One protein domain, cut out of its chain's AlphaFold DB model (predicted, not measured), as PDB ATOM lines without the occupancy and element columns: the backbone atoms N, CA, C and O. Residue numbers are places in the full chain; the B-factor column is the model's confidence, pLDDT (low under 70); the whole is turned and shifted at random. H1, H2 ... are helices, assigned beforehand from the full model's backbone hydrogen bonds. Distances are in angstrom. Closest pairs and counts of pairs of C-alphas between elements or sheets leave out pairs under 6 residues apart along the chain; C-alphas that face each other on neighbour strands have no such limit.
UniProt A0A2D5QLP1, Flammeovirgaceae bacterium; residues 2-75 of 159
ATOM      1  N   PRO A   2      36.326  22.322 -14.226       32.31
ATOM      2  CA  PRO A   2      35.895  21.304 -15.170       32.31
ATOM      3  C   PRO A   2      37.090  20.913 -16.045       32.31
ATOM      4  O   PRO A   2      37.697  21.753 -16.707       32.31
ATOM      5  N   ARG A   3      37.459  19.628 -15.984       33.44
ATOM      6  CA  ARG A   3      38.506  19.021 -16.808       33.44
ATOM      7  C   ARG A   3      38.125  19.228 -18.271       33.44
ATOM      8  O   ARG A   3      37.143  18.649 -18.731       33.44
ATOM      9  N   ILE A   4      38.897  20.043 -18.987       38.00
ATOM     10  CA  ILE A   4      38.830  20.148 -20.447       38.00
ATOM     11  C   ILE A   4      38.953  18.717 -20.977       38.00
ATOM     12  O   ILE A   4      39.998  18.081 -20.809       38.00
ATOM     13  N   LYS A   5      37.863  18.168 -21.534       37.78
ATOM     14  CA  LYS A   5      37.888  16.863 -22.199       37.78
ATOM     15  C   LYS A   5      38.928  16.978 -23.301       37.78
ATOM     16  O   LYS A   5      38.707  17.670 -24.289       37.78
ATOM     17  N   ARG A   6      40.071  16.324 -23.100       38.84
ATOM     18  CA  ARG A   6      41.063  16.100 -24.141       38.84
ATOM     19  C   ARG A   6      40.334  15.472 -25.324       38.84
ATOM     20  O   ARG A   6      39.949  14.308 -25.261       38.84
ATOM     21  N   THR A   7      40.124  16.240 -26.383       38.94
ATOM     22  CA  THR A   7      39.644  15.757 -27.678       38.94
ATOM     23  C   THR A   7      40.772  14.989 -28.368       38.94
ATOM     24  O   THR A   7      41.221  15.352 -29.447       38.94
ATOM     25  N   PHE A   8      41.279  13.936 -27.725       38.47
ATOM     26  CA  PHE A   8      42.072  12.920 -28.399       38.47
ATOM     27  C   PHE A   8      41.082  11.904 -28.969       38.47
ATOM     28  O   PHE A   8      40.450  11.168 -28.221       38.47
ATOM     29  N   GLY A   9      40.918  11.894 -30.292       41.25
ATOM     30  CA  GLY A   9      40.319  10.751 -30.987       41.25
ATOM     31  C   GLY A   9      38.880  10.893 -31.479       41.25
ATOM     32  O   GLY A   9      38.418   9.995 -32.178       41.25
ATOM     33  N   ILE A  10      38.184  12.010 -31.246       36.44
ATOM     34  CA  ILE A  10      37.044  12.323 -32.120       36.44
ATOM     35  C   ILE A  10      37.664  12.864 -33.404       36.44
ATOM     36  O   ILE A  10      38.075  14.021 -33.443       36.44
ATOM     37  N   LYS A  11      37.758  12.026 -34.446       43.03
ATOM     38  CA  LYS A  11      37.898  12.519 -35.819       43.03
ATOM     39  C   LYS A  11      36.672  13.387 -36.072       43.03
ATOM     40  O   LYS A  11      35.627  12.890 -36.491       43.03
ATOM     41  N   THR A  12      36.750  14.675 -35.752       41.81
ATOM     42  CA  THR A  12      35.788  15.663 -36.223       41.81
ATOM     43  C   THR A  12      36.032  15.769 -37.720       41.81
ATOM     44  O   THR A  12      36.772  16.631 -38.185       41.81
ATOM     45  N   ARG A  13      35.442  14.807 -38.435       41.94
ATOM     46  CA  ARG A  13      35.548  14.438 -39.851       41.94
ATOM     47  C   ARG A  13      35.399  15.587 -40.858       41.94
ATOM     48  O   ARG A  13      35.424  15.312 -42.031       41.94
ATOM     49  N   LYS A  14      35.252  16.845 -40.433       48.88
ATOM     50  CA  LYS A  14      35.163  18.022 -41.311       48.88
ATOM     51  C   LYS A  14      36.468  18.802 -41.454       48.88
ATOM     52  O   LYS A  14      36.529  19.695 -42.284       48.88
ATOM     53  N   PHE A  15      37.460  18.574 -40.591       50.00
ATOM     54  CA  PHE A  15      38.699  19.363 -40.610       50.00
ATOM     55  C   PHE A  15      39.772  18.745 -41.520       50.00
ATOM     56  O   PHE A  15      40.520  19.464 -42.180       50.00
ATOM     57  N   ASP A  16      39.809  17.416 -41.603       55.69
ATOM     58  CA  ASP A  16      40.682  16.715 -42.549       55.69
ATOM     59  C   ASP A  16      40.181  16.860 -43.997       55.69
ATOM     60  O   ASP A  16      40.999  16.842 -44.903       55.69
ATOM     61  N   ASP A  17      38.884  17.127 -44.203       62.28
ATOM     62  CA  ASP A  17      38.291  17.414 -45.521       62.28
ATOM     63  C   ASP A  17      38.601  18.839 -46.027       62.28
ATOM     64  O   ASP A  17      38.405  19.129 -47.205       62.28
ATOM     65  N   GLN A  18      39.089  19.738 -45.155       67.38
ATOM     66  CA  GLN A  18      39.550  21.088 -45.518       67.38
ATOM     67  C   GLN A  18      40.936  20.997 -46.149       67.38
ATOM     68  O   GLN A  18      41.960  21.320 -45.529       67.38
ATOM     69  N   THR A  19      40.962  20.475 -47.365       75.12
ATOM     70  CA  THR A  19      42.136  20.453 -48.223       75.12
ATOM     71  C   THR A  19      41.844  21.265 -49.470       75.12
ATOM     72  O   THR A  19      40.685  21.443 -49.854       75.12
ATOM     73  N   PHE A  20      42.907  21.771 -50.079       79.00
ATOM     74  CA  PHE A  20      42.795  22.575 -51.282       79.00
ATOM     75  C   PHE A  20      42.185  21.775 -52.445       79.00
ATOM     76  O   PHE A  20      41.387  22.322 -53.200       79.00
ATOM     77  N   GLU A  21      42.470  20.468 -52.531       77.69
ATOM     78  CA  GLU A  21      41.908  19.586 -53.563       77.69
ATOM     79  C   GLU A  21      40.382  19.444 -53.450       77.69
ATOM     80  O   GLU A  21      39.696  19.291 -54.460       77.69
ATOM     81  N   ASN A  22      39.836  19.510 -52.230       80.00
ATOM     82  CA  ASN A  22      38.397  19.406 -51.988       80.00
ATOM     83  C   ASN A  22      37.687  20.765 -52.072       80.00
ATOM     84  O   ASN A  22      36.557  20.856 -52.555       80.00
ATOM     85  N   ASP A  23      38.320  21.822 -51.563       86.62
ATOM     86  CA  ASP A  23      37.793  23.181 -51.588       86.62
ATOM     87  C   ASP A  23      38.951  24.183 -51.642       86.62
ATOM     88  O   ASP A  23      39.660  24.403 -50.658       86.62
ATOM     89  N   PHE A  24      39.073  24.857 -52.793       88.69
ATOM     90  CA  PHE A  24      40.069  25.895 -53.077       88.69
ATOM     91  C   PHE A  24      40.061  27.061 -52.077       88.69
ATOM     92  O   PHE A  24      40.900  27.956 -52.150       88.69
ATOM     93  N   ARG A  25      39.081  27.113 -51.169       88.38
ATOM     94  CA  ARG A  25      39.035  28.093 -50.088       88.38
ATOM     95  C   ARG A  25      40.008  27.795 -48.958       88.38
ATOM     96  O   ARG A  25      40.342  28.717 -48.216       88.38
ATOM     97  N   TYR A  26      40.473  26.558 -48.827       87.81
ATOM     98  CA  TYR A  26      41.452  26.175 -47.817       87.81
ATOM     99  C   TYR A  26      42.840  26.088 -48.442       87.81
ATOM    100  O   TYR A  26      42.974  25.487 -49.505       87.81
ATOM    101  N   PRO A  27      43.878  26.648 -47.797       88.19
ATOM    102  CA  PRO A  27      45.229  26.493 -48.306       88.19
ATOM    103  C   PRO A  27      45.634  25.015 -48.241       88.19
ATOM    104  O   PRO A  27      45.176  24.299 -47.331       88.19
ATOM    105  N   PRO A  28      46.512  24.550 -49.148       85.88
ATOM    106  CA  PRO A  28      47.119  23.237 -49.000       85.88
ATOM    107  C   PRO A  28      47.857  23.164 -47.659       85.88
ATOM    108  O   PRO A  28      48.213  24.180 -47.066       85.88
ATOM    109  N   LYS A  29      48.041  21.956 -47.131       86.25
ATOM    110  CA  LYS A  29      48.841  21.736 -45.918       86.25
ATOM    111  C   LYS A  29      50.239  21.287 -46.356       86.25
ATOM    112  O   LYS A  29      50.324  20.574 -47.350       86.25
ATOM    113  N   PRO A  30      51.315  21.673 -45.648       87.44
ATOM    114  CA  PRO A  30      52.646  21.165 -45.956       87.44
ATOM    115  C   PRO A  30      52.694  19.648 -45.725       87.44
ATOM    116  O   PRO A  30      52.025  19.152 -44.814       87.44
ATOM    117  N   ASP A  31      53.522  18.931 -46.483       87.19
ATOM    118  CA  ASP A  31      53.676  17.470 -46.375       87.19
ATOM    119  C   ASP A  31      54.016  17.032 -44.945       87.19
ATOM    120  O   ASP A  31      53.448  16.076 -44.408       87.19
ATOM    121  N   SER A  32      54.827  17.836 -44.250       89.00
ATOM    122  CA  SER A  32      55.179  17.647 -42.838       89.00
ATOM    123  C   SER A  32      53.961  17.517 -41.905       89.00
ATOM    124  O   SER A  32      54.040  16.840 -40.875       89.00
ATOM    125  N   TYR A  33      52.802  18.081 -42.269       89.25
ATOM    126  CA  TYR A  33      51.551  17.903 -41.531       89.25
ATOM    127  C   TYR A  33      51.063  16.456 -41.536       89.25
ATOM    128  O   TYR A  33      50.505  15.968 -40.541       89.25
ATOM    129  N   TYR A  34      51.273  15.746 -42.634       86.19
ATOM    130  CA  TYR A  34      50.881  14.354 -42.773       86.19
ATOM    131  C   TYR A  34      52.013  13.403 -42.387       86.19
ATOM    132  O   TYR A  34      51.728  12.402 -41.724       86.19
ATOM    133  N   ASP A  35      53.265  13.747 -42.680       88.88
ATOM    134  CA  ASP A  35      54.392  12.811 -42.615       88.88
ATOM    135  C   ASP A  35      55.083  12.757 -41.253       88.88
ATOM    136  O   ASP A  35      55.511  11.686 -40.817       88.88
ATOM    137  N   VAL A  36      55.133  13.870 -40.516       89.31
ATOM    138  CA  VAL A  36      55.811  13.907 -39.213       89.31
ATOM    139  C   VAL A  36      55.065  13.028 -38.203       89.31
ATOM    140  O   VAL A  36      53.954  13.343 -37.760       89.31
ATOM    141  N   LYS A  37      55.695  11.912 -37.810       88.94
ATOM    142  CA  LYS A  37      55.232  11.013 -36.729       88.94
ATOM    143  C   LYS A  37      56.100  11.073 -35.477       88.94
ATOM    144  O   LYS A  37      55.680  10.616 -34.413       88.94
ATOM    145  N   GLU A  38      57.305  11.619 -35.591       91.38
ATOM    146  CA  GLU A  38      58.258  11.661 -34.493       91.38
ATOM    147  C   GLU A  38      57.901  12.716 -33.437       91.38
ATOM    148  O   GLU A  38      57.429  13.811 -33.737       91.38
ATOM    149  N   LYS A  39      58.184  12.413 -32.167       93.06
ATOM    150  CA  LYS A  39      57.973  13.355 -31.056       93.06
ATOM    151  C   LYS A  39      59.019  14.469 -31.075       93.06
ATOM    152  O   LYS A  39      60.184  14.201 -31.341       93.06
ATOM    153  N   GLY A  40      58.645  15.701 -30.737       94.31
ATOM    154  CA  GLY A  40      59.579  16.833 -30.715       94.31
ATOM    155  C   GLY A  40      60.035  17.313 -32.092       94.31
ATOM    156  O   GLY A  40      61.060  17.979 -32.189       94.31
ATOM    157  N   VAL A  41      59.285  16.971 -33.139       96.31
ATOM    158  CA  VAL A  41      59.415  17.528 -34.490       96.31
ATOM    159  C   VAL A  41      58.115  18.250 -34.818       96.31
ATOM    160  O   VAL A  41      57.029  17.775 -34.467       96.31
ATOM    161  N   CYS A  42      58.210  19.430 -35.425       95.50
ATOM    162  CA  CYS A  42      57.039  20.231 -35.734       95.50
ATOM    163  C   CYS A  42      56.285  19.694 -36.945       95.50
ATOM    164  O   CYS A  42      56.828  19.531 -38.029       95.50
ATOM    165  N   ARG A  43      54.977  19.532 -36.770       93.75
ATOM    166  CA  ARG A  43      54.025  19.084 -37.789       93.75
ATOM    167  C   ARG A  43      53.698  20.131 -38.871       93.75
ATOM    168  O   ARG A  43      52.745  19.969 -39.614       93.75
ATOM    169  N   TRP A  44      54.409  21.248 -38.930       92.88
ATOM    170  CA  TRP A  44      54.135  22.303 -39.915       92.88
ATOM    171  C   TRP A  44      55.364  22.667 -40.725       92.88
ATOM    172  O   TRP A  44      55.278  22.857 -41.932       92.88
ATOM    173  N   CYS A  45      56.509  22.763 -40.056       94.44
ATOM    174  CA  CYS A  45      57.764  23.170 -40.667       94.44
ATOM    175  C   CYS A  45      58.849  22.101 -40.575       94.44
ATOM    176  O   CYS A  45      59.998  22.480 -40.722       94.44
ATOM    177  N   ASP A  46      58.510  20.854 -40.203       95.44
ATOM    178  CA  ASP A  46      59.408  19.686 -40.042       95.44
ATOM    179  C   ASP A  46      60.645  19.853 -39.136       95.44
ATOM    180  O   ASP A  46      61.393  18.905 -38.902       95.44
ATOM    181  N   SER A  47      60.822  21.024 -38.534       95.81
ATOM    182  CA  SER A  47      61.995  21.342 -37.733       95.81
ATOM    183  C   SER A  47      61.880  20.805 -36.304       95.81
ATOM    184  O   SER A  47      60.786  20.661 -35.741       95.81
ATOM    185  N   ILE A  48      63.028  20.544 -35.678       96.50
ATOM    186  CA  ILE A  48      63.104  20.095 -34.282       96.50
ATOM    187  C   ILE A  48      62.546  21.181 -33.355       96.50
ATOM    188  O   ILE A  48      62.838  22.372 -33.490       96.50
ATOM    189  N   ILE A  49      61.739  20.765 -32.383       96.69
ATOM    190  CA  ILE A  49      61.239  21.640 -31.326       96.69
ATOM    191  C   ILE A  49      62.187  21.512 -30.144       96.69
ATOM    192  O   ILE A  49      62.281  20.439 -29.552       96.69
ATOM    193  N   ASN A  50      62.860  22.600 -29.790       96.19
ATOM    194  CA  ASN A  50      63.746  22.644 -28.633       96.19
ATOM    195  C   ASN A  50      63.032  23.230 -27.408       96.19
ATOM    196  O   ASN A  50      62.069  23.989 -27.534       96.19
ATOM    197  N   ASP A  51      63.475  22.831 -26.220       93.19
ATOM    198  CA  ASP A  51      63.135  23.475 -24.956       93.19
ATOM    199  C   ASP A  51      63.999  24.725 -24.713       93.19
ATOM    200  O   ASP A  51      64.829  25.106 -25.543       93.19
ATOM    201  N   GLU A  52      63.803  25.368 -23.563       92.81
ATOM    202  CA  GLU A  52      64.549  26.566 -23.156       92.81
ATOM    203  C   GLU A  52      66.065  26.335 -23.001       92.81
ATOM    204  O   GLU A  52      66.835  27.290 -23.045       92.81
ATOM    205  N   TYR A  53      66.508  25.077 -22.877       94.31
ATOM    206  CA  TYR A  53      67.915  24.683 -22.761       94.31
ATOM    207  C   TYR A  53      68.490  24.140 -24.080       94.31
ATOM    208  O   TYR A  53      69.597  23.597 -24.089       94.31
ATOM    209  N   GLY A  54      67.749  24.235 -25.188       92.69
ATOM    210  CA  GLY A  54      68.179  23.746 -26.498       92.69
ATOM    211  C   GLY A  54      68.069  22.229 -26.684       92.69
ATOM    212  O   GLY A  54      68.571  21.700 -27.674       92.69
ATOM    213  N   ARG A  55      67.423  21.502 -25.764       94.56
ATOM    214  CA  ARG A  55      67.210  20.050 -25.881       94.56
ATOM    215  C   ARG A  55      65.904  19.771 -26.614       94.56
ATOM    216  O   ARG A  55      64.923  20.489 -26.441       94.56
ATOM    217  N   ARG A  56      65.843  18.677 -27.377       94.81
ATOM    218  CA  ARG A  56      64.620  18.273 -28.091       94.81
ATOM    219  C   ARG A  56      63.451  18.075 -27.118       94.81
ATOM    220  O   ARG A  56      63.474  17.209 -26.241       94.81
ATOM    221  N   ASN A  57      62.384  18.835 -27.325       94.81
ATOM    222  CA  ASN A  57      61.168  18.797 -26.532       94.81
ATOM    223  C   ASN A  57      60.249  17.659 -26.996       94.81
ATOM    224  O   ASN A  57      59.386  17.825 -27.855       94.81
ATOM    225  N   MET A  58      60.371  16.501 -26.353       94.31
ATOM    226  CA  MET A  58      59.602  15.294 -26.684       94.31
ATOM    227  C   MET A  58      58.092  15.379 -26.384       94.31
ATOM    228  O   MET A  58      57.361  14.422 -26.653       94.31
ATOM    229  N   ARG A  59      57.611  16.480 -25.792       91.75
ATOM    230  CA  ARG A  59      56.192  16.685 -25.446       91.75
ATOM    231  C   ARG A  59      55.449  17.551 -26.459       91.75
ATOM    232  O   ARG A  59      54.223  17.490 -26.502       91.75
ATOM    233  N   ALA A  60      56.168  18.348 -27.242       92.31
ATOM    234  CA  ALA A  60      55.588  19.238 -28.233       92.31
ATOM    235  C   ALA A  60      55.533  18.575 -29.620       92.31
ATOM    236  O   ALA A  60      56.362  17.730 -29.963       92.31
ATOM    237  N   SER A  61      54.541  18.975 -30.413       94.31
ATOM    238  CA  SER A  61      54.384  18.590 -31.826       94.31
ATOM    239  C   SER A  61      54.241  19.793 -32.764       94.31
ATOM    240  O   SER A  61      54.124  19.627 -33.976       94.31
ATOM    241  N   TRP A  62      54.260  21.008 -32.212       95.75
ATOM    242  CA  TRP A  62      54.200  22.269 -32.944       95.75
ATOM    243  C   TRP A  62      55.104  23.298 -32.268       95.75
ATOM    244  O   TRP A  62      55.086  23.398 -31.039       95.75
ATOM    245  N   HIS A  63      55.851  24.086 -33.049       95.56
ATOM    246  CA  HIS A  63      56.375  25.356 -32.541       95.56
ATOM    247  C   HIS A  63      55.213  26.323 -32.276       95.56
ATOM    248  O   HIS A  63      54.219  26.273 -33.013       95.56
ATOM    249  N   PRO A  64      55.331  27.226 -31.285       93.12
ATOM    250  CA  PRO A  64      54.321  28.251 -31.025       93.12
ATOM    251  C   PRO A  64      53.929  29.036 -32.285       93.12
ATOM    252  O   PRO A  64      52.753  29.053 -32.643       93.12
ATOM    253  N   ASP A  65      54.908  29.553 -33.029       93.88
ATOM    254  CA  ASP A  65      54.670  30.355 -34.239       93.88
ATOM    255  C   ASP A  65      54.014  29.547 -35.366       93.88
ATOM    256  O   ASP A  65      53.131  30.030 -36.070       93.88
ATOM    257  N   CYS A  66      54.395  28.274 -35.513       94.50
ATOM    258  CA  CYS A  66      53.769  27.376 -36.485       94.50
ATOM    259  C   CYS A  66      52.308  27.088 -36.133       94.50
ATOM    260  O   CYS A  66      51.453  27.037 -37.017       94.50
ATOM    261  N   SER A  67      52.017  26.903 -34.844       93.44
ATOM    262  CA  SER A  67      50.648  26.698 -34.376       93.44
ATOM    263  C   SER A  67      49.790  27.946 -34.581       93.44
ATOM    264  O   SER A  67      48.639  27.823 -34.992       93.44
ATOM    265  N   ASP A  68      50.354  29.138 -34.374       92.00
ATOM    266  CA  ASP A  68      49.654  30.401 -34.595       92.00
ATOM    267  C   ASP A  68      49.368  30.622 -36.083       92.00
ATOM    268  O   ASP A  68      48.215  30.822 -36.460       92.00
ATOM    269  N   LYS A  69      50.374  30.441 -36.951       91.31
ATOM    270  CA  LYS A  69      50.211  30.502 -38.412       91.31
ATOM    271  C   LYS A  69      49.138  29.532 -38.914       91.31
ATOM    272  O   LYS A  69      48.281  29.899 -39.714       91.31
ATOM    273  N   TYR A  70      49.131  28.307 -38.402       91.25
ATOM    274  CA  TYR A  70      48.087  27.337 -38.708       91.25
ATOM    275  C   TYR A  70      46.695  27.814 -38.265       91.25
ATOM    276  O   TYR A  70      45.727  27.721 -39.024       91.25
ATOM    277  N   LEU A  71      46.567  28.354 -37.050       91.19
ATOM    278  CA  LEU A  71      45.295  28.898 -36.568       91.19
ATOM    279  C   LEU A  71      44.835  30.101 -37.399       91.19
ATOM    280  O   LEU A  71      43.636  30.240 -37.637       91.19
ATOM    281  N   MET A  72      45.756  30.933 -37.878       91.38
ATOM    282  CA  MET A  72      45.446  32.062 -38.756       91.38
ATOM    283  C   MET A  72      44.811  31.616 -40.080       91.38
ATOM    284  O   MET A  72      43.871  32.260 -40.539       91.38
ATOM    285  N   TYR A  73      45.244  30.489 -40.651       89.75
ATOM    286  CA  TYR A  73      44.666  29.962 -41.890       89.75
ATOM    287  C   TYR A  73      43.358  29.193 -41.688       89.75
ATOM    288  O   TYR A  73      42.404  29.383 -42.438       89.75
ATOM    289  N   TYR A  74      43.296  28.318 -40.681       87.44
ATOM    290  CA  TYR A  74      42.210  27.334 -40.583       87.44
ATOM    291  C   TYR A  74      41.204  27.604 -39.456       87.44
ATOM    292  O   TYR A  74      40.194  26.904 -39.345       87.44
ATOM    293  N   ASN A  75      41.435  28.598 -38.590       89.50
ATOM    294  CA  ASN A  75      40.520  28.936 -37.501       89.50
ATOM    295  C   ASN A  75      39.903  30.326 -37.692       89.50
ATOM    296  O   ASN A  75      40.475  31.351 -37.322       89.50
TER     297      ASN A  75
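Overview. This is residues 2 to 75 of the 159 residues of a protein of Flammeovirgaceae bacterium (UniProt A0A2D5QLP1). This domain has little regular structure: a free tail, residues 2 to 14, sticks out from a body made mostly of long loops, with the short helix H1 and the longer helix H2 set apart in it. The printed part has 74 residues with two named helices, H1 then H2, and no named strand; the class is all helix, though these helices hold only 16 residues. It is only just loose, close to compact, with a radius of gyration of the C-alphas of 14.0 A and spans of 42 by 33 by 21 A.

Along the chain. C-alpha 2 is at (35.895, 21.304, -15.170). H1 is residues 31 to 35, 6.0 A long, from C-alpha 31 at (53.676, 17.470, -46.375). H2 is residues 64 to 74, 15.5 A long, ending at C-alpha 74 at (42.210, 27.334, -40.583).

Arrangement. H1 and H2 are apart, with no C-alpha of one within 8 A of the other. In both, every O i to N i+4 pair is within hydrogen-bond range.

Size, cuts and confidence. The C-alphas farthest apart, those of Asn 22 and Tyr 53, are 41.9 A apart. The printed part has no cut; the link from H1 to H2, 28 residues, is long. Residues 2 to 18 have pLDDT under 70.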